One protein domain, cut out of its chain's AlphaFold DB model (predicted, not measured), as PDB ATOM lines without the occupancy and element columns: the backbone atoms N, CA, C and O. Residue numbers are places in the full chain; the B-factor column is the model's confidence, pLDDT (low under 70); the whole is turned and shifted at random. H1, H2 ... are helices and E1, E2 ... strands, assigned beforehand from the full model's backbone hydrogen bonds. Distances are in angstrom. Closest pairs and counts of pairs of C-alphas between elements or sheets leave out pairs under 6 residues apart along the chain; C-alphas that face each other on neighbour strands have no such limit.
ATOM      1  N   SER A 444     171.101 178.973 227.399       92.31
ATOM      2  CA  SER A 444     170.374 179.920 228.262       92.31
ATOM      3  C   SER A 444     171.186 180.386 229.465       92.31
ATOM      4  O   SER A 444     170.737 181.235 230.214       92.31
ATOM      5  N   PHE A 445     172.351 179.783 229.709       88.31
ATOM      6  CA  PHE A 445     173.205 180.012 230.870       88.31
ATOM      7  C   PHE A 445     172.573 179.643 232.223       88.31
ATOM      8  O   PHE A 445     173.221 179.769 233.255       88.31
ATOM      9  N   GLU A 446     171.353 179.112 232.268       87.06
ATOM     10  CA  GLU A 446     170.701 178.784 233.541       87.06
ATOM     11  C   GLU A 446     171.302 177.581 234.254       87.06
ATOM     12  O   GLU A 446     171.209 177.477 235.478       87.06
ATOM     13  N   ASN A 447     171.882 176.647 233.504       80.56
ATOM     14  CA  ASN A 447     172.352 175.392 234.057       80.56
ATOM     15  C   ASN A 447     173.798 175.107 233.664       80.56
ATOM     16  O   ASN A 447     174.255 175.414 232.567       80.56
ATOM     17  N   ALA A 448     174.512 174.498 234.601       75.88
ATOM     18  CA  ALA A 448     175.918 174.176 234.484       75.88
ATOM     19  C   ALA A 448     176.113 172.699 234.821       75.88
ATOM     20  O   ALA A 448     175.817 172.242 235.926       75.88
ATOM     21  N   TYR A 449     176.638 171.948 233.865       69.81
ATOM     22  CA  TYR A 449     176.941 170.537 233.998       69.81
ATOM     23  C   TYR A 449     178.419 170.373 234.338       69.81
ATOM     24  O   TYR A 449     179.307 170.855 233.631       69.81
ATOM     25  N   THR A 450     178.704 169.659 235.426       58.66
ATOM     26  CA  THR A 450     180.064 169.211 235.726       58.66
ATOM     27  C   THR A 450     180.359 167.987 234.881       58.66
ATOM     28  O   THR A 450     179.733 166.937 235.062       58.66
ATOM     29  N   SER A 451     181.307 168.097 233.964       51.25
ATOM     30  CA  SER A 451     181.682 166.945 233.168       51.25
ATOM     31  C   SER A 451     182.653 166.032 233.917       51.25
ATOM     32  O   SER A 451     183.847 166.330 234.003       51.25
ATOM     33  N   ASP A 452     182.182 164.877 234.380       46.25
ATOM     34  CA  ASP A 452     183.060 163.714 234.522       46.25
ATOM     35  C   ASP A 452     183.261 163.126 233.118       46.25
ATOM     36  O   ASP A 452     182.447 162.348 232.627       46.25
ATOM     37  N   GLY A 453     184.336 163.535 232.439       41.91
ATOM     38  CA  GLY A 453     184.736 162.930 231.166       41.91
ATOM     39  C   GLY A 453     184.038 163.454 229.905       41.91
ATOM     40  O   GLY A 453     184.031 162.738 228.905       41.91
ATOM     41  N   ILE A 454     183.513 164.691 229.891       41.00
ATOM     42  CA  ILE A 454     183.254 165.358 228.604       41.00
ATOM     43  C   ILE A 454     184.599 165.680 227.975       41.00
ATOM     44  O   ILE A 454     185.493 166.288 228.564       41.00
ATOM     45  N   VAL A 455     184.711 165.216 226.745       40.25
ATOM     46  CA  VAL A 455     185.753 165.566 225.813       40.25
ATOM     47  C   VAL A 455     185.523 167.014 225.380       40.25
ATOM     48  O   VAL A 455     184.724 167.294 224.491       40.25
ATOM     49  N   THR A 456     186.209 167.956 226.016       40.38
ATOM     50  CA  THR A 456     186.336 169.305 225.463       40.38
ATOM     51  C   THR A 456     187.322 169.271 224.306       40.38
ATOM     52  O   THR A 456     188.485 168.910 224.480       40.38
ATOM     53  N   VAL A 457     186.874 169.644 223.111       39.41
ATOM     54  CA  VAL A 457     187.766 169.893 221.975       39.41
ATOM     55  C   VAL A 457     188.292 171.319 222.121       39.41
ATOM     56  O   VAL A 457     187.794 172.257 221.501       39.41
ATOM     57  N   VAL A 458     189.257 171.510 223.023       43.00
ATOM     58  CA  VAL A 458     189.925 172.815 223.171       43.00
ATOM     59  C   VAL A 458     190.818 173.069 221.949       43.00
ATOM     60  O   VAL A 458     190.821 174.171 221.404       43.00
ATOM     61  N   ASP A 459     191.411 172.003 221.413       41.25
ATOM     62  CA  ASP A 459     192.471 172.040 220.413       41.25
ATOM     63  C   ASP A 459     192.309 170.849 219.453       41.25
ATOM     64  O   ASP A 459     193.149 169.960 219.479       41.25
ATOM     65  N   GLY A 460     191.186 170.719 218.729       38.09
ATOM     66  CA  GLY A 460     190.898 169.622 217.766       38.09
ATOM     67  C   GLY A 460     191.146 168.172 218.233       38.09
ATOM     68  O   GLY A 460     191.079 167.234 217.441       38.09
ATOM     69  N   ASN A 461     191.417 167.976 219.519       32.28
ATOM     70  CA  ASN A 461     191.800 166.732 220.147       32.28
ATOM     71  C   ASN A 461     190.932 166.562 221.394       32.28
ATOM     72  O   ASN A 461     190.709 167.542 222.118       32.28
ATOM     73  N   PRO A 462     190.430 165.349 221.658       39.66
ATOM     74  CA  PRO A 462     189.661 165.090 222.846       39.66
ATOM     75  C   PRO A 462     190.394 165.388 224.162       39.66
ATOM     76  O   PRO A 462     191.117 164.533 224.666       39.66
ATOM     77  N   HIS A 463     190.192 166.556 224.774       39.94
ATOM     78  CA  HIS A 463     190.669 166.807 226.132       39.94
ATOM     79  C   HIS A 463     189.557 166.508 227.133       39.94
ATOM     80  O   HIS A 463     188.626 167.291 227.304       39.94
ATOM     81  N   THR A 464     189.656 165.377 227.834       38.34
ATOM     82  CA  THR A 464     188.940 165.188 229.098       38.34
ATOM     83  C   THR A 464     189.723 165.920 230.181       38.34
ATOM     84  O   THR A 464     190.636 165.347 230.779       38.34
ATOM     85  N   THR A 465     189.419 167.192 230.414       44.16
ATOM     86  CA  THR A 465     189.922 167.890 231.602       44.16
ATOM     87  C   THR A 465     188.875 167.702 232.699       44.16
ATOM     88  O   THR A 465     187.766 168.217 232.554       44.16
ATOM     89  N   PRO A 466     189.151 166.937 233.770       45.00
ATOM     90  CA  PRO A 466     188.233 166.856 234.899       45.00
ATOM     91  C   PRO A 466     187.945 168.267 235.425       45.00
ATOM     92  O   PRO A 466     188.880 169.029 235.674       45.00
ATOM     93  N   GLY A 467     186.666 168.614 235.581       52.06
ATOM     94  CA  GLY A 467     186.251 169.898 236.152       52.06
ATOM     95  C   GLY A 467     185.942 171.026 235.162       52.06
ATOM     96  O   GLY A 467     185.748 172.150 235.620       52.06
ATOM     97  N   VAL A 468     185.853 170.772 233.847       56.94
ATOM     98  CA  VAL A 468     185.242 171.767 232.945       56.94
ATOM     99  C   VAL A 468     183.745 171.851 233.229       56.94
ATOM    100  O   VAL A 468     183.039 170.841 233.271       56.94
ATOM    101  N   VAL A 469     183.276 173.077 233.445       66.25
ATOM    102  CA  VAL A 469     181.856 173.390 233.551       66.25
ATOM    103  C   VAL A 469     181.357 173.705 232.149       66.25
ATOM    104  O   VAL A 469     181.910 174.569 231.466       66.25
ATOM    105  N   VAL A 470     180.337 172.980 231.710       72.06
ATOM    106  CA  VAL A 470     179.693 173.209 230.417       72.06
ATOM    107  C   VAL A 470     178.232 173.573 230.623       72.06
ATOM    108  O   VAL A 470     177.636 173.171 231.619       72.06
ATOM    109  N   GLY A 471     177.663 174.333 229.703       77.38
ATOM    110  CA  GLY A 471     176.235 174.593 229.646       77.38
ATOM    111  C   GLY A 471     175.508 173.558 228.795       77.38
ATOM    112  O   GLY A 471     175.943 172.405 228.667       77.38
ATOM    113  N   GLU A 472     174.392 173.972 228.213       81.19
ATOM    114  CA  GLU A 472     173.612 173.122 227.324       81.19
ATOM    115  C   GLU A 472     174.423 172.726 226.084       81.19
ATOM    116  O   GLU A 472     175.340 173.421 225.642       81.19
ATOM    117  N   ASP A 473     174.138 171.538 225.544       71.62
ATOM    118  CA  ASP A 473     174.863 170.976 224.394       71.62
ATOM    119  C   ASP A 473     176.390 170.820 224.570       71.62
ATOM    120  O   ASP A 473     177.093 170.524 223.604       71.62
ATOM    121  N   GLY A 474     176.927 170.957 225.787       67.94
ATOM    122  CA  GLY A 474     178.372 170.919 226.018       67.94
ATOM    123  C   GLY A 474     179.078 172.240 225.700       67.94
ATOM    124  O   GLY A 474     180.299 172.245 225.529       67.94
ATOM    125  N   PHE A 475     178.333 173.348 225.641       75.44
ATOM    126  CA  PHE A 475     178.885 174.689 225.499       75.44
ATOM    127  C   PHE A 475     179.910 174.966 226.605       75.44
ATOM    128  O   PHE A 475     179.587 174.980 227.789       75.44
ATOM    129  N   ALA A 476     181.176 175.157 226.240       72.38
ATOM    130  CA  ALA A 476     182.239 175.292 227.228       72.38
ATOM    131  C   ALA A 476     182.258 176.696 227.848       72.38
ATOM    132  O   ALA A 476     182.522 177.686 227.158       72.38
ATOM    133  N   PHE A 477     182.102 176.779 229.172       70.06
ATOM    134  CA  PHE A 477     182.399 178.003 229.911       70.06
ATOM    135  C   PHE A 477     183.920 178.132 230.060       70.06
ATOM    136  O   PHE A 477     184.547 177.575 230.961       70.06
ATOM    137  N   THR A 478     184.539 178.799 229.087       66.44
ATOM    138  CA  THR A 478     185.982 179.091 229.093       66.44
ATOM    139  C   THR A 478     186.318 180.223 230.067       66.44
ATOM    140  O   THR A 478     185.428 180.915 230.547       66.44
ATOM    141  N   SER A 479     187.606 180.486 230.315       54.84
ATOM    142  CA  SER A 479     188.050 181.594 231.181       54.84
ATOM    143  C   SER A 479     187.492 182.971 230.796       54.84
ATOM    144  O   SER A 479     187.424 183.846 231.646       54.84
ATOM    145  N   ASN A 480     187.090 183.159 229.535       60.75
ATOM    146  CA  ASN A 480     186.583 184.434 229.018       60.75
ATOM    147  C   ASN A 480     185.062 184.593 229.203       60.75
ATOM    148  O   ASN A 480     184.503 185.623 228.823       60.75
ATOM    149  N   ILE A 481     184.385 183.566 229.728       66.19
ATOM    150  CA  ILE A 481     182.939 183.541 229.961       66.19
ATOM    151  C   ILE A 481     182.711 183.104 231.402       66.19
ATOM    152  O   ILE A 481     182.864 181.933 231.743       66.19
ATOM    153  N   SER A 482     182.329 184.053 232.251       69.62
ATOM    154  CA  SER A 482     181.959 183.756 233.634       69.62
ATOM    155  C   SER A 482     180.445 183.722 233.766       69.62
ATOM    156  O   SER A 482     179.763 184.701 233.448       69.62
ATOM    157  N   LEU A 483     179.914 182.601 234.260       73.00
ATOM    158  CA  LEU A 483     178.498 182.512 234.577       73.00
ATOM    159  C   LEU A 483     178.181 183.446 235.746       73.00
ATOM    160  O   LEU A 483     178.778 183.328 236.818       73.00
ATOM    161  N   THR A 484     177.249 184.371 235.537       69.88
ATOM    162  CA  THR A 484     176.874 185.356 236.553       69.88
ATOM    163  C   THR A 484     175.397 185.216 236.882       69.88
ATOM    164  O   THR A 484     174.543 185.402 236.019       69.88
ATOM    165  N   THR A 485     175.093 184.921 238.147       77.62
ATOM    166  CA  THR A 485     173.721 184.965 238.661       77.62
ATOM    167  C   THR A 485     173.283 186.423 238.811       77.62
ATOM    168  O   THR A 485     173.863 187.194 239.577       77.62
ATOM    169  N   CYS A 486     172.238 186.793 238.084       69.69
ATOM    170  CA  CYS A 486     171.765 188.152 237.868       69.69
ATOM    171  C   CYS A 486     170.295 188.295 238.281       69.69
ATOM    172  O   CYS A 486     169.433 188.725 237.515       69.69
ATOM    173  N   THR A 487     170.016 187.918 239.532       63.94
ATOM    174  CA  THR A 487     168.675 187.929 240.144       63.94
ATOM    175  C   THR A 487     168.308 189.256 240.812       63.94
ATOM    176  O   THR A 487     167.141 189.480 241.132       63.94
ATOM    177  N   ALA A 488     169.280 190.148 241.028       60.38
ATOM    178  CA  ALA A 488     169.078 191.491 241.571       60.38
ATOM    179  C   ALA A 488     170.252 192.409 241.210       60.38
ATOM    180  O   ALA A 488     171.398 191.960 241.202       60.38
ATOM    181  N   GLN A 489     169.974 193.706 241.013       60.44
ATOM    182  CA  GLN A 489     171.013 194.733 240.860       60.44
ATOM    183  C   GLN A 489     171.810 194.885 242.160       60.44
ATOM    184  O   GLN A 489     171.451 195.647 243.059       60.44
ATOM    185  N   THR A 490     172.899 194.135 242.263       57.66
ATOM    186  CA  THR A 490     173.873 194.218 243.355       57.66
ATOM    187  C   THR A 490     175.207 194.712 242.805       57.66
ATOM    188  O   THR A 490     175.405 194.795 241.595       57.66
ATOM    189  N   SER A 491     176.174 195.003 243.676       54.41
ATOM    190  CA  SER A 491     177.534 195.340 243.233       54.41
ATOM    191  C   SER A 491     178.228 194.212 242.447       54.41
ATOM    192  O   SER A 491     179.251 194.477 241.827       54.41
ATOM    193  N   HIS A 492     177.701 192.977 242.489       50.53
ATOM    194  CA  HIS A 492     178.271 191.789 241.839       50.53
ATOM    195  C   HIS A 492     177.516 191.339 240.573       50.53
ATOM    196  O   HIS A 492     178.119 190.679 239.735       50.53
ATOM    197  N   CYS A 493     176.250 191.728 240.386       61.00
ATOM    198  CA  CYS A 493     175.606 191.733 239.069       61.00
ATOM    199  C   CYS A 493     174.742 193.000 238.936       61.00
ATOM    200  O   CYS A 493     173.689 193.087 239.570       61.00
ATOM    201  N   PRO A 494     175.173 194.011 238.159       66.38
ATOM    202  CA  PRO A 494     174.439 195.268 238.017       66.38
ATOM    203  C   PRO A 494     173.262 195.182 237.027       66.38
ATOM    204  O   PRO A 494     172.577 196.183 236.811       66.38
ATOM    205  N   VAL A 495     173.011 194.011 236.438       75.38
ATOM    206  CA  VAL A 495     172.028 193.789 235.367       75.38
ATOM    207  C   VAL A 495     171.100 192.642 235.770       75.38
ATOM    208  O   VAL A 495     171.508 191.749 236.505       75.38
ATOM    209  N   TYR A 496     169.848 192.663 235.321       86.88
ATOM    210  CA  TYR A 496     168.978 191.486 235.387       86.88
ATOM    211  C   TYR A 496     169.207 190.618 234.153       86.88
ATOM    212  O   TYR A 496     169.270 191.169 233.051       86.88
ATOM    213  N   ALA A 497     169.289 189.296 234.328       90.06
ATOM    214  CA  ALA A 497     169.339 188.363 233.200       90.06
ATOM    215  C   ALA A 497     168.167 188.618 232.234       90.06
ATOM    216  O   ALA A 497     167.096 189.096 232.643       90.06
ATOM    217  N   HIS A 498     168.383 188.362 230.944       93.00
ATOM    218  CA  HIS A 498     167.348 188.567 229.944       93.00
ATOM    219  C   HIS A 498     166.169 187.643 230.239       93.00
ATOM    220  O   HIS A 498     165.035 188.126 230.343       93.00
ATOM    221  N   THR A 499     166.439 186.360 230.473       93.62
ATOM    222  CA  THR A 499     165.492 185.416 231.068       93.62
ATOM    223  C   THR A 499     166.127 184.652 232.225       93.62
ATOM    224  O   THR A 499     167.303 184.814 232.510       93.62
ATOM    225  N   GLY A 500     165.311 183.904 232.976       91.12
ATOM    226  CA  GLY A 500     165.797 183.131 234.115       91.12
ATOM    227  C   GLY A 500     166.520 183.970 235.172       91.12
ATOM    228  O   GLY A 500     166.026 185.022 235.590       91.12
ATOM    229  N   ASN A 501     167.642 183.448 235.654       88.62
ATOM    230  CA  ASN A 501     168.408 183.973 236.774       88.62
ATOM    231  C   ASN A 501     169.880 184.219 236.433       88.62
ATOM    232  O   ASN A 501     170.569 184.814 237.265       88.62
ATOM    233  N   SER A 502     170.391 183.754 235.293       87.69
ATOM    234  CA  SER A 502     171.819 183.796 234.977       87.69
ATOM    235  C   SER A 502     172.077 184.256 233.547       87.69
ATOM    236  O   SER A 502     171.274 184.048 232.661       87.69
ATOM    237  N   CYS A 503     173.225 184.891 233.327       88.62
ATOM    238  CA  CYS A 503     173.694 185.251 231.990       88.62
ATOM    239  C   CYS A 503     175.223 185.136 231.928       88.62
ATOM    240  O   CYS A 503     175.906 185.053 232.961       88.62
ATOM    241  N   ALA A 504     175.782 185.142 230.721       86.12
ATOM    242  CA  ALA A 504     177.222 185.138 230.515       86.12
ATOM    243  C   ALA A 504     177.803 186.550 230.636       86.12
ATOM    244  O   ALA A 504     177.454 187.443 229.866       86.12
ATOM    245  N   LEU A 505     178.755 186.735 231.552       83.94
ATOM    246  CA  LEU A 505     179.623 187.908 231.588       83.94
ATOM    247  C   LEU A 505     180.859 187.656 230.720       83.94
ATOM    248  O   LEU A 505     181.567 186.662 230.911       83.94
ATOM    249  N   LEU A 506     181.139 188.581 229.805       79.38
ATOM    250  CA  LEU A 506     182.327 188.528 228.960       79.38
ATOM    251  C   LEU A 506     183.532 189.162 229.648       79.38
ATOM    252  O   LEU A 506     183.584 190.378 229.834       79.38
ATOM    253  N   ASP A 507     184.526 188.328 229.939       68.69
ATOM    254  CA  ASP A 507     185.877 188.738 230.336       68.69
ATOM    255  C   ASP A 507     186.827 188.555 229.139       68.69
ATOM    256  O   ASP A 507     187.740 187.730 229.125       68.69
ATOM    257  N   GLY A 508     186.516 189.236 228.032       62.84
ATOM    258  CA  GLY A 508     187.209 189.071 226.753       62.84
ATOM    259  C   GLY A 508     186.412 189.602 225.561       62.84
ATOM    260  O   GLY A 508     185.319 190.137 225.719       62.84
ATOM    261  N   GLN A 509     186.968 189.475 224.349       67.12
ATOM    262  CA  GLN A 509     186.355 189.994 223.109       67.12
ATOM    263  C   GLN A 509     185.596 188.937 222.288       67.12
ATOM    264  O   GLN A 509     185.026 189.275 221.251       67.12
ATOM    265  N   GLN A 510     185.630 187.658 222.684       75.31
ATOM    266  CA  GLN A 510     185.173 186.556 221.834       75.31
ATOM    267  C   GLN A 510     184.440 185.459 222.612       75.31
ATOM    268  O   GLN A 510     184.934 184.991 223.637       75.31
ATOM    269  N   ILE A 511     183.313 184.999 222.063       77.25
ATOM    270  CA  ILE A 511     182.611 183.777 222.473       77.25
ATOM    271  C   ILE A 511     182.782 182.744 221.369       77.25
ATOM    272  O   ILE A 511     182.315 182.956 220.251       77.25
ATOM    273  N   ARG A 512     183.405 181.607 221.681       78.19
ATOM    274  CA  ARG A 512     183.411 180.446 220.782       78.19
ATOM    275  C   ARG A 512     182.121 179.662 220.992       78.19
ATOM    276  O   ARG A 512     181.849 179.234 222.109       78.19
ATOM    277  N   LEU A 513     181.333 179.505 219.934       81.50
ATOM    278  CA  LEU A 513     180.110 178.707 219.953       81.50
ATOM    279  C   LEU A 513     180.418 177.232 219.674       81.50
ATOM    280  O   LEU A 513     181.542 176.867 219.318       81.50
ATOM    281  N   MET A 514     179.403 176.383 219.832       78.75
ATOM    282  CA  MET A 514     179.511 174.962 219.517       78.75
ATOM    283  C   MET A 514     179.826 174.730 218.029       78.75
ATOM    284  O   MET A 514     179.298 175.454 217.177       78.75
ATOM    285  N   PRO A 515     180.660 173.723 217.697       81.19
ATOM    286  CA  PRO A 515     180.895 173.337 216.313       81.19
ATOM    287  C   PRO A 515     179.607 172.878 215.626       81.19
ATOM    288  O   PRO A 515     178.836 172.098 216.187       81.19
ATOM    289  N   VAL A 516     179.425 173.299 214.378       86.12
ATOM    290  CA  VAL A 516     178.317 172.899 213.506       86.12
ATOM    291  C   VAL A 516     178.859 172.100 212.343       86.12
ATOM    292  O   VAL A 516     179.821 172.511 211.700       86.12
ATOM    293  N   VAL A 517     178.231 170.966 212.053       87.19
ATOM    294  CA  VAL A 517     178.569 170.169 210.872       87.19
ATOM    295  C   VAL A 517     177.922 170.772 209.626       87.19
ATOM    296  O   VAL A 517     176.735 171.088 209.628       87.19
ATOM    297  N   GLN A 518     178.687 170.911 208.549       88.19
ATOM    298  CA  GLN A 518     178.188 171.295 207.236       88.19
ATOM    299  C   GLN A 518     177.333 170.153 206.681       88.19
ATOM    300  O   GLN A 518     177.839 169.083 206.342       88.19
ATOM    301  N   THR A 519     176.025 170.363 206.581       91.12
ATOM    302  CA  THR A 519     175.082 169.380 206.025       91.12
ATOM    303  C   THR A 519     174.667 169.779 204.614       91.12
ATOM    304  O   THR A 519     174.881 170.914 204.190       91.12
ATOM    305  N   ALA A 520     174.040 168.867 203.867       90.31
ATOM    306  CA  ALA A 520     173.467 169.219 202.566       90.31
ATOM    307  C   ALA A 520     172.394 170.319 202.695       90.31
ATOM    308  O   ALA A 520     172.309 171.193 201.834       90.31
ATOM    309  N   GLN A 521     171.622 170.302 203.791       90.88
ATOM    310  CA  GLN A 521     170.624 171.325 204.103       90.88
ATOM    311  C   GLN A 521     171.279 172.687 204.349       90.88
ATOM    312  O   GLN A 521     170.882 173.670 203.728       90.88
ATOM    313  N   LEU A 522     172.298 172.744 205.214       91.62
ATOM    314  CA  LEU A 522     173.021 173.986 205.480       91.62
ATOM    315  C   LEU A 522     173.726 174.491 204.227       91.62
ATOM    316  O   LEU A 522     173.618 175.666 203.926       91.62
ATOM    317  N   ASN A 523     174.351 173.621 203.434       90.50
ATOM    318  CA  ASN A 523     174.984 174.018 202.175       90.50
ATOM    319  C   ASN A 523     173.995 174.628 201.161       90.50
ATOM    320  O   ASN A 523     174.389 175.445 200.334       90.50
ATOM    321  N   ALA A 524     172.721 174.234 201.200       89.75
ATOM    322  CA  ALA A 524     171.679 174.797 200.342       89.75
ATOM    323  C   ALA A 524     171.080 176.111 200.879       89.75
ATOM    324  O   ALA A 524     170.372 176.793 200.137       89.75
ATOM    325  N   GLY A 525     171.341 176.462 202.141       90.31
ATOM    326  CA  GLY A 525     170.772 177.626 202.809       90.31
ATOM    327  C   GLY A 525     171.790 178.388 203.654       90.31
ATOM    328  O   GLY A 525     172.999 178.349 203.419       90.31
ATOM    329  N   ASP A 526     171.271 179.094 204.655       92.00
ATOM    330  CA  ASP A 526     172.080 179.900 205.561       92.00
ATOM    331  C   ASP A 526     172.000 179.354 206.990       92.00
ATOM    332  O   ASP A 526     170.999 178.756 207.388       92.00
ATOM    333  N   LEU A 527     173.040 179.604 207.781       92.94
ATOM    334  CA  LEU A 527     173.042 179.415 209.229       92.94
ATOM    335  C   LEU A 527     172.682 180.746 209.899       92.94
ATOM    336  O   LEU A 527     173.284 181.782 209.616       92.94
ATOM    337  N   LEU A 528     171.692 180.717 210.781       94.69
ATOM    338  CA  LEU A 528     171.204 181.858 211.541       94.69
ATOM    339  C   LEU A 528     171.701 181.760 212.981       94.69
ATOM    340  O   LEU A 528     171.515 180.730 213.629       94.69
ATOM    341  N   ILE A 529     172.282 182.843 213.493       93.94
ATOM    342  CA  ILE A 529     172.688 182.974 214.896       93.94
ATOM    343  C   ILE A 529     171.975 184.180 215.492       93.94
ATOM    344  O   ILE A 529     171.985 185.257 214.890       93.94
ATOM    345  N   LYS A 530     171.387 184.013 216.680       95.00
ATOM    346  CA  LYS A 530     170.837 185.122 217.465       95.00
ATOM    347  C   LYS A 530     171.303 185.059 218.913       95.00
ATOM    348  O   LYS A 530     171.520 183.972 219.437       95.00
ATOM    349  N   ALA A 531     171.452 186.215 219.545       93.75
ATOM    350  CA  ALA A 531     171.777 186.316 220.966       93.75
ATOM    351  C   ALA A 531     171.225 187.616 221.546       93.75
ATOM    352  O   ALA A 531     171.190 188.640 220.853       93.75
ATOM    353  N   TRP A 532     170.844 187.586 222.820       93.88
ATOM    354  CA  TRP A 532     170.523 188.791 223.570       93.88
ATOM    355  C   TRP A 532     171.802 189.353 224.188       93.88
ATOM    356  O   TRP A 532     172.579 188.632 224.806       93.88
ATOM    357  N   VAL A 533     172.054 190.644 223.986       90.56
ATOM    358  CA  VAL A 533     173.274 191.319 224.438       90.56
ATOM    359  C   VAL A 533     172.904 192.564 225.228       90.56
ATOM    360  O   VAL A 533     172.133 193.406 224.766       90.56
ATOM    361  N   HIS A 534     173.501 192.703 226.404       87.69
ATOM    362  CA  HIS A 534     173.459 193.908 227.218       87.69
ATOM    363  C   HIS A 534     174.880 194.441 227.390       87.69
ATOM    364  O   HIS A 534     175.840 193.677 227.469       87.69
ATOM    365  N   TYR A 535     175.044 195.754 227.481       85.25
ATOM    366  CA  TYR A 535     176.339 196.343 227.796       85.25
ATOM    367  C   TYR A 535     176.179 197.588 228.657       85.25
ATOM    368  O   TYR A 535     175.194 198.316 228.561       85.25
ATOM    369  N   GLN A 536     177.179 197.854 229.491       81.62
ATOM    370  CA  GLN A 536     177.178 199.002 230.388       81.62
ATOM    371  C   GLN A 536     178.559 199.642 230.430       81.62
ATOM    372  O   GLN A 536     179.567 198.985 230.687       81.62
ATOM    373  N   MET A 537     178.604 200.954 230.207       78.75
ATOM    374  CA  MET A 537     179.812 201.746 230.414       78.75
ATOM    375  C   MET A 537     180.001 202.051 231.904       78.75
ATOM    376  O   MET A 537     179.033 202.421 232.578       78.75
ATOM    377  N   PRO A 538     181.241 202.020 232.418       73.88
ATOM    378  CA  PRO A 538     181.546 202.577 233.730       73.88
ATOM    379  C   PRO A 538     181.071 204.035 233.821       73.88
ATOM    380  O   PRO A 538     181.445 204.873 233.000       73.88
ATOM    381  N   GLY A 539     180.207 204.333 234.797       71.44
ATOM    382  CA  GLY A 539     179.630 205.670 234.984       71.44
ATOM    383  C   GLY A 539     178.479 206.041 234.035       71.44
ATOM    384  O   GLY A 539     178.168 207.224 233.926       71.44
ATOM    385  N   ASN A 540     177.841 205.067 233.369       67.69
ATOM    386  CA  ASN A 540     176.664 205.251 232.499       67.69
ATOM    387  C   ASN A 540     176.878 206.211 231.308       67.69
ATOM    388  O   ASN A 540     175.946 206.886 230.868       67.69
ATOM    389  N   ALA A 541     178.098 206.287 230.766       65.75
ATOM    390  CA  ALA A 541     178.353 207.054 229.547       65.75
ATOM    391  C   ALA A 541     177.587 206.451 228.345       65.75
ATOM    392  O   ALA A 541     177.670 205.241 228.131       65.75
ATOM    393  N   PRO A 542     176.867 207.254 227.538       58.16
ATOM    394  CA  PRO A 542     176.165 206.751 226.362       58.16
ATOM    395  C   PRO A 542     177.165 206.437 225.244       58.16
ATOM    396  O   PRO A 542     177.858 207.330 224.756       58.16
ATOM    397  N   VAL A 543     177.250 205.173 224.831       64.44
ATOM    398  CA  VAL A 543     178.107 204.716 223.725       64.44
ATOM    399  C   VAL A 543     177.395 203.568 223.020       64.44
ATOM    400  O   VAL A 543     176.792 202.749 223.692       64.44
ATOM    401  N   ALA A 544     177.448 203.491 221.691       63.53
ATOM    402  CA  ALA A 544     176.930 202.341 220.950       63.53
ATOM    403  C   ALA A 544     177.991 201.235 220.862       63.53
ATOM    404  O   ALA A 544     179.171 201.551 220.700       63.53
ATOM    405  N   LEU A 545     177.583 199.960 220.920       63.38
ATOM    406  CA  LEU A 545     178.445 198.819 220.578       63.38
ATOM    407  C   LEU A 545     179.097 199.073 219.211       63.38
ATOM    408  O   LEU A 545     178.401 199.210 218.204       63.38
ATOM    409  N   GLN A 546     180.425 199.191 219.198       57.34
ATOM    410  CA  GLN A 546     181.203 199.323 217.971       57.34
ATOM    411  C   GLN A 546     181.583 197.921 217.521       57.34
ATOM    412  O   GLN A 546     182.159 197.181 218.305       57.34
ATOM    413  N   ASP A 547     181.254 197.580 216.279       56.09
ATOM    414  CA  ASP A 547     181.708 196.376 215.583       56.09
ATOM    415  C   ASP A 547     181.390 195.055 216.293       56.09
ATOM    416  O   ASP A 547     182.195 194.481 217.027       56.09
ATOM    417  N   VAL A 548     180.209 194.519 215.987       62.12
ATOM    418  CA  VAL A 548     179.875 193.140 216.320       62.12
ATOM    419  C   VAL A 548     179.948 192.294 215.055       62.12
ATOM    420  O   VAL A 548     179.260 192.567 214.068       62.12
ATOM    421  N   ALA A 549     180.814 191.285 215.068       65.00
ATOM    422  CA  ALA A 549     181.045 190.435 213.909       65.00
ATOM    423  C   ALA A 549     181.165 188.967 214.304       65.00
ATOM    424  O   ALA A 549     181.754 188.626 215.327       65.00
ATOM    425  N   VAL A 550     180.674 188.080 213.452       66.50
ATOM    426  CA  VAL A 550     180.922 186.646 213.559       66.50
ATOM    427  C   VAL A 550     182.139 186.306 212.702       66.50
ATOM    428  O   VAL A 550     182.193 186.644 211.517       66.50
ATOM    429  N   SER A 551     183.136 185.674 213.319       72.00
ATOM    430  CA  SER A 551     184.287 185.079 212.639       72.00
ATOM    431  C   SER A 551     184.208 183.563 212.722       72.00
ATOM    432  O   SER A 551     183.477 183.002 213.542       72.00
ATOM    433  N   PHE A 552     184.953 182.894 211.849       69.94
ATOM    434  CA  PHE A 552     184.843 181.458 211.674       69.94
ATOM    435  C   PHE A 552     186.195 180.799 211.629       69.94
ATOM    436  O   PHE A 552     187.184 181.354 211.144       69.94
ATOM    437  N   VAL A 553     186.186 179.565 212.101       64.50
ATOM    438  CA  VAL A 553     187.350 178.715 212.120       64.50
ATOM    439  C   VAL A 553     186.956 177.339 211.597       64.50
ATOM    440  O   VAL A 553     185.963 176.769 212.051       64.50
ATOM    441  N   ASP A 554     187.733 176.829 210.641       66.50
ATOM    442  CA  ASP A 554     187.617 175.450 210.170       66.50
ATOM    443  C   ASP A 554     188.253 174.507 211.195       66.50
ATOM    444  O   ASP A 554     189.474 174.533 211.395       66.50
ATOM    445  N   LEU A 555     187.448 173.657 211.838       64.56
ATOM    446  CA  LEU A 555     187.972 172.691 212.803       64.56
ATOM    447  C   LEU A 555     188.807 171.592 212.121       64.56
ATOM    448  O   LEU A 555     189.708 171.044 212.751       64.56
ATOM    449  N   SER A 556     188.548 171.282 210.847       62.34
ATOM    450  CA  SER A 556     189.304 170.270 210.093       62.34
ATOM    451  C   SER A 556     190.738 170.723 209.789       62.34
ATOM    452  O   SER A 556     191.650 169.904 209.694       62.34
ATOM    453  N   SER A 557     190.961 172.039 209.750       63.03
ATOM    454  CA  SER A 557     192.277 172.658 209.571       63.03
ATOM    455  C   SER A 557     193.124 172.714 210.849       63.03
ATOM    456  O   SER A 557     194.197 173.327 210.862       63.03
ATOM    457  N   PHE A 558     192.633 172.128 211.939       59.97
ATOM    458  CA  PHE A 558     193.284 172.204 213.231       59.97
ATOM    459  C   PHE A 558     194.686 171.578 213.217       59.97
ATOM    460  O   PHE A 558     194.872 170.415 212.852       59.97
ATOM    461  N   ASN A 559     195.674 172.340 213.687       56.50
ATOM    462  CA  ASN A 559     197.031 171.853 213.880       56.50
ATOM    463  C   ASN A 559     197.304 171.523 215.367       56.50
ATOM    464  O   ASN A 559     197.532 172.443 216.160       56.50
ATOM    465  N   PRO A 560     197.405 170.230 215.745       49.56
ATOM    466  CA  PRO A 560     197.635 169.796 217.130       49.56
ATOM    467  C   PRO A 560     198.964 170.244 217.726       49.56
ATOM    468  O   PRO A 560     199.103 170.280 218.943       49.56
ATOM    469  N   SER A 561     199.946 170.588 216.894       45.41
ATOM    470  CA  SER A 561     201.267 171.007 217.368       45.41
ATOM    471  C   SER A 561     201.361 172.501 217.684       45.41
ATOM    472  O   SER A 561     202.236 172.905 218.446       45.41
ATOM    473  N   THR A 562     200.473 173.321 217.115       48.94
ATOM    474  CA  THR A 562     200.513 174.784 217.263       48.94
ATOM    475  C   THR A 562     199.249 175.368 217.884       48.94
ATOM    476  O   THR A 562     199.231 176.564 218.167       48.94
ATOM    477  N   GLY A 563     198.192 174.569 218.068       52.34
ATOM    478  CA  GLY A 563     196.881 175.064 218.500       52.34
ATOM    479  C   GLY A 563     196.215 175.982 217.465       52.34
ATOM    480  O   GLY A 563     195.230 176.653 217.764       52.34
ATOM    481  N   ALA A 564     196.784 176.070 216.258       56.41
ATOM    482  CA  ALA A 564     196.343 176.996 215.232       56.41
ATOM    483  C   ALA A 564     195.231 176.377 214.387       56.41
ATOM    484  O   ALA A 564     195.224 175.176 214.114       56.41
ATOM    485  N   TYR A 565     194.345 177.238 213.910       63.09
ATOM    486  CA  TYR A 565     193.331 176.898 212.931       63.09
ATOM    487  C   TYR A 565     193.400 177.890 211.767       63.09
ATOM    488  O   TYR A 565     193.856 179.023 211.942       63.09
ATOM    489  N   THR A 566     192.917 177.484 210.597       63.34
ATOM    490  CA  THR A 566     192.780 178.373 209.441       63.34
ATOM    491  C   THR A 566     191.501 179.197 209.602       63.34
ATOM    492  O   THR A 566     190.411 178.622 209.681       63.34
ATOM    493  N   PRO A 567     191.590 180.539 209.673       63.00
ATOM    494  CA  PRO A 567     190.405 181.381 209.660       63.00
ATOM    495  C   PRO A 567     189.658 181.188 208.340       63.00
ATOM    496  O   PRO A 567     190.246 181.358 207.270       63.00
ATOM    497  N   ILE A 568     188.361 180.885 208.405       65.38
ATOM    498  CA  ILE A 568     187.504 180.967 207.222       65.38
ATOM    499  C   ILE A 568     187.034 182.413 207.134       65.38
ATOM    500  O   ILE A 568     186.254 182.889 207.961       65.38
ATOM    501  N   SER A 569     187.520 183.129 206.126       59.91
ATOM    502  CA  SER A 569     186.875 184.367 205.697       59.91
ATOM    503  C   SER A 569     185.871 184.008 204.605       59.91
ATOM    504  O   SER A 569     186.269 183.343 203.646       59.91
ATOM    505  N   PRO A 570     184.602 184.447 204.697       57.75
ATOM    506  CA  PRO A 570     183.716 184.442 203.540       57.75
ATOM    507  C   PRO A 570     184.425 185.116 202.359       57.75
ATOM    508  O   PRO A 570     185.284 185.984 202.557       57.75
ATOM    509  N   SER A 571     184.057 184.760 201.129       52.03
ATOM    510  CA  SER A 571     184.647 185.317 199.899       52.03
ATOM    511  C   SER A 571     184.634 186.858 199.817       52.03
ATOM    512  O   SER A 571     185.337 187.437 198.991       52.03
ATOM    513  N   THR A 572     183.892 187.534 200.698       47.66
ATOM    514  CA  THR A 572     183.832 188.989 200.897       47.66
ATOM    515  C   THR A 572     184.857 189.590 201.869       47.66
ATOM    516  O   THR A 572     184.788 190.792 202.108       47.66
ATOM    517  N   GLY A 573     185.831 188.834 202.392       46.84
ATOM    518  CA  GLY A 573     187.004 189.411 203.071       46.84
ATOM    519  C   GLY A 573     186.654 190.349 204.236       46.84
ATOM    520  O   GLY A 573     187.027 191.517 204.233       46.84
ATOM    521  N   GLY A 574     185.911 189.845 205.219       57.69
ATOM    522  CA  GLY A 574     185.512 190.559 206.433       57.69
ATOM    523  C   GLY A 574     184.593 189.679 207.282       57.69
ATOM    524  O   GLY A 574     183.924 188.801 206.739       57.69
ATOM    525  N   GLY A 575     184.588 189.854 208.608       64.25
ATOM    526  CA  GLY A 575     183.648 189.143 209.487       64.25
ATOM    527  C   GLY A 575     182.190 189.426 209.102       64.25
ATOM    528  O   GLY A 575     181.887 190.465 208.518       64.25
ATOM    529  N   ILE A 576     181.279 188.506 209.417       75.62
ATOM    530  CA  ILE A 576     179.851 188.681 209.119       75.62
ATOM    531  C   ILE A 576     179.252 189.622 210.155       75.62
ATOM    532  O   ILE A 576     179.387 189.373 211.349       75.62
ATOM    533  N   SER A 577     178.595 190.698 209.717       80.50
ATOM    534  CA  SER A 577     177.975 191.659 210.632       80.50
ATOM    535  C   SER A 577     176.944 190.970 211.525       80.50
ATOM    536  O   SER A 577     176.016 190.329 211.034       80.50
ATOM    537  N   PHE A 578     177.098 191.132 212.837       85.62
ATOM    538  CA  PHE A 578     176.102 190.745 213.824       85.62
ATOM    539  C   PHE A 578     175.320 192.012 214.165       85.62
ATOM    540  O   PHE A 578     175.848 192.950 214.759       85.62
ATOM    541  N   THR A 579     174.085 192.101 213.688       86.88
ATOM    542  CA  THR A 579     173.322 193.357 213.684       86.88
ATOM    543  C   THR A 579     172.257 193.353 214.764       86.88
ATOM    544  O   THR A 579     171.582 192.345 214.947       86.88
ATOM    545  N   ALA A 580     172.089 194.470 215.472       88.94
ATOM    546  CA  ALA A 580     170.978 194.630 216.402       88.94
ATOM    547  C   ALA A 580     169.670 194.801 215.614       88.94
ATOM    548  O   ALA A 580     169.546 195.731 214.815       88.94
ATOM    549  N   ILE A 581     168.705 193.912 215.845       91.94
ATOM    550  CA  ILE A 581     167.419 193.879 215.132       91.94
ATOM    551  C   ILE A 581     166.228 194.253 216.019       91.94
ATOM    552  O   ILE A 581     165.191 194.666 215.505       91.94
ATOM    553  N   ALA A 582     166.363 194.131 217.341       91.88
ATOM    554  CA  ALA A 582     165.323 194.503 218.293       91.88
ATOM    555  C   ALA A 582     165.920 194.894 219.649       91.88
ATOM    556  O   ALA A 582     167.087 194.627 219.936       91.88
ATOM    557  N   GLN A 583     165.099 195.518 220.490       91.06
ATOM    558  CA  GLN A 583     165.447 195.875 221.859       91.06
ATOM    559  C   GLN A 583     164.258 195.608 222.788       91.06
ATOM    560  O   GLN A 583     163.137 196.026 222.492       91.06
ATOM    561  N   THR A 584     164.520 194.977 223.933       90.62
ATOM    562  CA  THR A 584     163.548 194.769 225.011       90.62
ATOM    563  C   THR A 584     164.161 195.235 226.326       90.62
ATOM    564  O   THR A 584     165.026 194.576 226.898       90.62
ATOM    565  N   GLY A 585     163.702 196.384 226.827       86.81
ATOM    566  CA  GLY A 585     164.331 197.010 227.991       86.81
ATOM    567  C   GLY A 585     165.782 197.373 227.676       86.81
ATOM    568  O   GLY A 585     166.045 198.047 226.679       86.81
ATOM    569  N   ASP A 586     166.710 196.895 228.496       86.25
ATOM    570  CA  ASP A 586     168.139 197.170 228.325       86.25
ATOM    571  C   ASP A 586     168.845 196.141 227.413       86.25
ATOM    572  O   ASP A 586     170.003 196.325 227.038       86.25
ATOM    573  N   TRP A 587     168.152 195.070 227.019       91.25
ATOM    574  CA  TRP A 587     168.703 193.993 226.197       91.25
ATOM    575  C   TRP A 587     168.439 194.222 224.706       91.25
ATOM    576  O   TRP A 587     167.329 194.573 224.300       91.25
ATOM    577  N   LEU A 588     169.460 193.992 223.881       90.94
ATOM    578  CA  LEU A 588     169.413 194.092 222.421       90.94
ATOM    579  C   LEU A 588     169.482 192.697 221.804       90.94
ATOM    580  O   LEU A 588     170.381 191.924 222.126       90.94
ATOM    581  N   LEU A 589     168.572 192.391 220.884       93.25
ATOM    582  CA  LEU A 589     168.618 191.160 220.104       93.25
ATOM    583  C   LEU A 589     169.518 191.373 218.895       93.25
ATOM    584  O   LEU A 589     169.213 192.200 218.032       93.25
ATOM    585  N   PHE A 590     170.602 190.610 218.824       92.12
ATOM    586  CA  PHE A 590     171.502 190.587 217.682       92.12
ATOM    587  C   PHE A 590     171.221 189.386 216.777       92.12
ATOM    588  O   PHE A 590     170.881 188.306 217.259       92.12
ATOM    589  N   GLU A 591     171.397 189.569 215.469       92.75
ATOM    590  CA  GLU A 591     171.223 188.546 214.438       92.75
ATOM    591  C   GLU A 591     172.368 188.572 213.415       92.75
ATOM    592  O   GLU A 591     172.797 189.639 212.963       92.75
ATOM    593  N   ALA A 592     172.872 187.384 213.063       90.50
ATOM    594  CA  ALA A 592     173.825 187.160 211.979       90.50
ATOM    595  C   ALA A 592     173.340 186.007 211.097       90.50
ATOM    596  O   ALA A 592     172.920 184.962 211.601       90.50
ATOM    597  N   ARG A 593     173.452 186.186 209.778       90.38
ATOM    598  CA  ARG A 593     173.124 185.176 208.767       90.38
ATOM    599  C   ARG A 593     174.381 184.817 207.982       90.38
ATOM    600  O   ARG A 593     175.082 185.699 207.490       90.38
ATOM    601  N   ILE A 594     174.675 183.525 207.894       86.81
ATOM    602  CA  ILE A 594     175.918 182.992 207.337       86.81
ATOM    603  C   ILE A 594     175.576 182.133 206.130       86.81
ATOM    604  O   ILE A 594     174.916 181.108 206.269       86.81
ATOM    605  N   GLN A 595     176.053 182.530 204.952       88.25
ATOM    606  CA  GLN A 595     175.855 181.765 203.722       88.25
ATOM    607  C   GLN A 595     176.824 180.585 203.692       88.25
ATOM    608  O   GLN A 595     178.003 180.737 203.357       88.25
ATOM    609  N   MET A 596     176.340 179.403 204.065       86.19
ATOM    610  CA  MET A 596     177.209 178.253 204.325       86.19
ATOM    611  C   MET A 596     177.913 177.746 203.061       86.19
ATOM    612  O   MET A 596     179.030 177.247 203.151       86.19
ATOM    613  N   ASN A 597     177.331 177.945 201.876       85.31
ATOM    614  CA  ASN A 597     177.968 177.624 200.591       85.31
ATOM    615  C   ASN A 597     179.185 178.506 200.246       85.31
ATOM    616  O   ASN A 597     179.975 178.143 199.376       85.31
ATOM    617  N   THR A 598     179.363 179.652 200.913       82.56
ATOM    618  CA  THR A 598     180.511 180.555 200.697       82.56
ATOM    619  C   THR A 598     181.696 180.255 201.613       82.56
ATOM    620  O   THR A 598     182.764 180.838 201.438       82.56
ATOM    621  N   THR A 599     181.524 179.344 202.576       77.12
ATOM    622  CA  THR A 599     182.569 178.980 203.548       77.12
ATOM    623  C   THR A 599     183.676 178.119 202.939       77.12
ATOM    624  O   THR A 599     184.755 178.025 203.513       77.12
ATOM    625  N   GLY A 600     183.423 177.495 201.781       79.81
ATOM    626  CA  GLY A 600     184.336 176.534 201.159       79.81
ATOM    627  C   GLY A 600     184.343 175.154 201.825       79.81
ATOM    628  O   GLY A 600     185.091 174.291 201.374       79.81
ATOM    629  N   LEU A 601     183.510 174.941 202.853       82.12
ATOM    630  CA  LEU A 601     183.391 173.667 203.557       82.12
ATOM    631  C   LEU A 601     182.620 172.629 202.734       82.12
ATOM    632  O   LEU A 601     181.558 172.906 202.165       82.12
ATOM    633  N   SER A 602     183.134 171.406 202.734       87.44
ATOM    634  CA  SER A 602     182.471 170.221 202.195       87.44
ATOM    635  C   SER A 602     181.464 169.648 203.194       87.44
ATOM    636  O   SER A 602     181.583 169.819 204.407       87.44
ATOM    637  N   VAL A 603     180.458 168.924 202.694       87.56
ATOM    638  CA  VAL A 603     179.495 168.222 203.558       87.56
ATOM    639  C   VAL A 603     180.236 167.247 204.482       87.56
ATOM    640  O   VAL A 603     181.020 166.424 204.015       87.56
ATOM    641  N   GLY A 604     179.959 167.330 205.784       83.31
ATOM    642  CA  GLY A 604     180.597 166.548 206.845       83.31
ATOM    643  C   GLY A 604     181.721 167.277 207.592       83.31
ATOM    644  O   GLY A 604     182.107 166.821 208.667       83.31
ATOM    645  N   GLU A 605     182.223 168.402 207.076       84.12
ATOM    646  CA  GLU A 605     183.220 169.224 207.774       84.12
ATOM    647  C   GLU A 605     182.575 170.096 208.860       84.12
ATOM    648  O   GLU A 605     181.366 170.320 208.856       84.12
ATOM    649  N   PHE A 606     183.374 170.580 209.813       81.88
ATOM    650  CA  PHE A 606     182.880 171.332 210.968       81.88
ATOM    651  C   PHE A 606     183.289 172.804 210.913       81.88
ATOM    652  O   PHE A 606     184.467 173.139 210.786       81.88
ATOM    653  N   LEU A 607     182.310 173.677 211.122       82.62
ATOM    654  CA  LEU A 607     182.467 175.112 211.316       82.62
ATOM    655  C   LEU A 607     182.396 175.436 212.811       82.62
ATOM    656  O   LEU A 607     181.466 174.996 213.480       82.62
ATOM    657  N   VAL A 608     183.309 176.258 213.333       81.75
ATOM    658  CA  VAL A 608     183.185 176.825 214.690       81.75
ATOM    659  C   VAL A 608     182.906 178.325 214.594       81.75
ATOM    660  O   VAL A 608     183.833 179.103 214.336       81.75
ATOM    661  N   PRO A 609     181.652 178.765 214.796       81.81
ATOM    662  CA  PRO A 609     181.332 180.184 214.847       81.81
ATOM    663  C   PRO A 609     181.907 180.829 216.110       81.81
ATOM    664  O   PRO A 609     181.802 180.291 217.211       81.81
ATOM    665  N   THR A 610     182.505 182.005 215.957       79.88
ATOM    666  CA  THR A 610     183.020 182.820 217.059       79.88
ATOM    667  C   THR A 610     182.369 184.196 217.004       79.88
ATOM    668  O   THR A 610     182.526 184.927 216.027       79.88
ATOM    669  N   LEU A 611     181.625 184.558 218.049       81.06
ATOM    670  CA  LEU A 611     181.054 185.895 218.189       81.06
ATOM    671  C   LEU A 611     182.141 186.836 218.698       81.06
ATOM    672  O   LEU A 611     182.623 186.665 219.814       81.06
ATOM    673  N   ASN A 612     182.515 187.830 217.897       79.06
ATOM    674  CA  ASN A 612     183.428 188.896 218.293       79.06
ATOM    675  C   ASN A 612     182.587 190.082 218.757       79.06
ATOM    676  O   ASN A 612     182.028 190.821 217.942       79.06
ATOM    677  N   LEU A 613     182.477 190.227 220.071       77.00
ATOM    678  CA  LEU A 613     181.770 191.322 220.718       77.00
ATOM    679  C   LEU A 613     182.834 192.302 221.193       77.00
ATOM    680  O   LEU A 613     183.468 192.081 222.223       77.00
ATOM    681  N   VAL A 614     183.079 193.359 220.418       74.19
ATOM    682  CA  VAL A 614     184.025 194.403 220.814       74.19
ATOM    683  C   VAL A 614     183.301 195.354 221.770       74.19
ATOM    684  O   VAL A 614     182.369 196.049 221.360       74.19
ATOM    685  N   PRO A 615     183.687 195.415 223.059       73.50
ATOM    686  CA  PRO A 615     183.004 196.294 223.990       73.50
ATOM    687  C   PRO A 615     183.209 197.756 223.578       73.50
ATOM    688  O   PRO A 615     184.346 198.127 223.254       73.50
ATOM    689  N   PRO A 616     182.168 198.605 223.622       74.19
ATOM    690  CA  PRO A 616     182.328 200.027 223.375       74.19
ATOM    691  C   PRO A 616     183.375 200.630 224.312       74.19
ATOM    692  O   PRO A 616     183.484 200.235 225.476       74.19
ATOM    693  N   LYS A 617     184.155 201.592 223.806       75.38
ATOM    694  CA  LYS A 617     185.230 202.236 224.571       75.38
ATOM    695  C   LYS A 617     185.121 203.754 224.552       75.38
ATOM    696  O   LYS A 617     184.780 204.352 223.535       75.38
ATOM    697  N   VAL A 618     185.498 204.376 225.667       71.81
ATOM    698  CA  VAL A 618     185.741 205.821 225.777       71.81
ATOM    699  C   VAL A 618     187.137 206.007 226.357       71.81
ATOM    700  O   VAL A 618     187.380 205.777 227.543       71.81
ATOM    701  N   GLY A 619     188.090 206.377 225.499       79.31
ATOM    702  CA  GLY A 619     189.508 206.359 225.857       79.31
ATOM    703  C   GLY A 619     189.974 204.938 226.194       79.31
ATOM    704  O   GLY A 619     189.818 204.027 225.386       79.31
ATOM    705  N   ALA A 620     190.538 204.747 227.389       78.44
ATOM    706  CA  ALA A 620     190.992 203.440 227.880       78.44
ATOM    707  C   ALA A 620     189.899 202.632 228.612       78.44
ATOM    708  O   ALA A 620     190.132 201.487 228.993       78.44
ATOM    709  N   ILE A 621     188.718 203.218 228.831       73.38
ATOM    710  CA  ILE A 621     187.614 202.587 229.561       73.38
ATOM    711  C   ILE A 621     186.785 201.768 228.572       73.38
ATOM    712  O   ILE A 621     186.354 202.312 227.558       73.38
ATOM    713  N   SER A 622     186.557 200.487 228.871       78.69
ATOM    714  CA  SER A 622     185.722 199.584 228.066       78.69
ATOM    715  C   SER A 622     184.421 199.264 228.797       78.69
ATOM    716  O   SER A 622     184.411 199.193 230.027       78.69
ATOM    717  N   ALA A 623     183.336 199.079 228.049       80.06
ATOM    718  CA  ALA A 623     182.082 198.585 228.590       80.06
ATOM    719  C   ALA A 623     182.228 197.150 229.104       80.06
ATOM    720  O   ALA A 623     183.012 196.358 228.579       80.06
ATOM    721  N   THR A 624     181.413 196.813 230.092       82.44
ATOM    722  CA  THR A 624     181.127 195.424 230.438       82.44
ATOM    723  C   THR A 624     180.022 194.918 229.518       82.44
ATOM    724  O   THR A 624     179.069 195.655 229.262       82.44
ATOM    725  N   VAL A 625     180.157 193.695 228.999       84.38
ATOM    726  CA  VAL A 625     179.189 193.083 228.077       84.38
ATOM    727  C   VAL A 625     178.661 191.794 228.692       84.38
ATOM    728  O   VAL A 625     179.433 190.967 229.177       84.38
ATOM    729  N   TRP A 626     177.346 191.636 228.642       87.69
ATOM    730  CA  TRP A 626     176.636 190.426 229.019       87.69
ATOM    731  C   TRP A 626     175.929 189.856 227.802       87.69
ATOM    732  O   TRP A 626     175.420 190.602 226.962       87.69
ATOM    733  N   VAL A 627     175.901 188.535 227.721       89.62
ATOM    734  CA  VAL A 627     175.215 187.793 226.670       89.62
ATOM    735  C   VAL A 627     174.286 186.793 227.322       89.62
ATOM    736  O   VAL A 627     174.625 186.191 228.339       89.62
ATOM    737  N   ASP A 628     173.119 186.632 226.730       92.50
ATOM    738  CA  ASP A 628     172.104 185.716 227.202       92.50
ATOM    739  C   ASP A 628     171.400 185.040 226.025       92.50
ATOM    740  O   ASP A 628     171.434 185.548 224.894       92.50
ATOM    741  N   ASP A 629     170.779 183.896 226.305       94.56
ATOM    742  CA  ASP A 629     169.882 183.181 225.401       94.56
ATOM    743  C   ASP A 629     170.443 183.084 223.965       94.56
ATOM    744  O   ASP A 629     169.872 183.621 223.012       94.56
ATOM    745  N   ILE A 630     171.605 182.450 223.783       94.06
ATOM    746  CA  ILE A 630     172.232 182.298 222.461       94.06
ATOM    747  C   ILE A 630     171.560 181.153 221.718       94.06
ATOM    748  O   ILE A 630     171.405 180.061 222.256       94.06
ATOM    749  N   ARG A 631     171.238 181.358 220.440       94.75
ATOM    750  CA  ARG A 631     170.719 180.302 219.575       94.75
ATOM    751  C   ARG A 631     171.387 180.234 218.214       94.75
ATOM    752  O   ARG A 631     171.859 181.239 217.678       94.75
ATOM    753  N   GLU A 680     159.001 194.547 220.650       82.75
ATOM    754  CA  GLU A 680     159.743 195.759 220.250       82.75
ATOM    755  C   GLU A 680     159.431 197.003 221.113       82.75
ATOM    756  O   GLU A 680     160.191 197.967 221.130       82.75
ATOM    757  N   ARG A 681     158.310 197.004 221.850       82.62
ATOM    758  CA  ARG A 681     157.896 198.089 222.761       82.62
ATOM    759  C   ARG A 681     158.070 197.717 224.234       82.62
ATOM    760  O   ARG A 681     157.340 198.234 225.093       82.62
ATOM    761  N   GLY A 682     158.983 196.792 224.515       84.44
ATOM    762  CA  GLY A 682     159.265 196.243 225.835       84.44
ATOM    763  C   GLY A 682     158.311 195.127 226.262       84.44
ATOM    764  O   GLY A 682     157.423 194.707 225.520       84.44
ATOM    765  N   VAL A 683     158.480 194.667 227.498       90.12
ATOM    766  CA  VAL A 683     157.730 193.541 228.073       90.12
ATOM    767  C   VAL A 683     156.248 193.899 228.265       90.12
ATOM    768  O   VAL A 683     155.917 194.948 228.832       90.12
ATOM    769  N   LYS A 684     155.335 193.030 227.811       93.44
ATOM    770  CA  LYS A 684     153.878 193.172 227.976       93.44
ATOM    771  C   LYS A 684     153.297 191.994 228.740       93.44
ATOM    772  O   LYS A 684     153.521 190.844 228.388       93.44
TER     773      LYS A 684
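This is residues 444 to 631 and 680 to 684 of the 701 residues of the protein "PKD domain-containing protein" of Hymenobacter sp (UniProt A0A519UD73). Two strongly twisted sheets, one of six strands and one of four, stand partly face to face as a sandwich, with their strands crossed at 47 degrees. The small hairpin E1 and E2 lies apart from both sheets, and the short helix H1 only grazes the larger one. The printed part has 193 residues with one named helix and twelve named strands, in the order E1 E2 E3 E4 E5 H1 E6 E7 E8 E9 E10 E11 E12; the class is mostly strand, with under half of the residues in named elements. The larger sheet runs E3, E4, E12, E6, E10, E9 and the smaller E5, E11, E7, E8, both antiparallel. The whole is compact, with a radius of gyration of the C-alphas of 17.4 A and spans of 46 by 41 by 38 A.

Start at E1, residues 455 to 457, which forms a hairpin with E2, residues 462 to 464; N 456 and O 463 are 2.8 A apart. The next hairpin is E3, residues 481 to 485, and E4, residues 502 to 506, with N 482 and O 505 3.0 A apart. E5, residues 510 to 512, and E4 meet only through their link. H1, residues 520 to 524, has its O i to N i+4 pair within hydrogen-bond range. After E6, residues 526 to 536, look for E7, residues 548 to 559, which bends by 84 degrees at residue 556 and forms a hairpin with E8, residues 564 to 568; N 559 and O 564 are 2.9 A apart. E9, residues 579 to 584, and E10, residues 587 to 595, form a hairpin with N 581 and O 589 2.8 A apart; between E10 and E6, N 527 and O 594 are 2.8 A apart. E11, residues 606 to 613, is the neighbour of E5, at N 511 and O 611, 2.9 A, and of E7, at N 551 and O 610, 2.9 A. E12, residues 624 to 631, is the neighbour of E4, at N 504 and O 627, 2.8 A, and of E6, at N 532 and O 628, 3.0 A. Across the sandwich, the closest C-alphas of E7 and E10 are those of Val 550 and Ala 592, 7.3 A apart.

Find C-alpha 455 at (185.753, 165.566, 225.813), where E1 begins. From C-alpha 526 at (172.080, 179.900, 205.561), E6 runs 31.7 A; E7 spans 27.4 A and E10 26.6 A. E12 ends with C-alpha 631 at (170.719, 180.302, 219.575).

The two C-alphas farthest apart, of Ser 561 and Lys 684, are 53.4 A apart. Residues 632 to 679 are not printed, with 19.0 A between C-alphas 631 and 680. The long links are E2 to E3, E3 to E4 and E6 to E7. Mean pLDDT of the printed part is 73.7; 75 residues are under 70, among them 449 to 469 and 552 to 575.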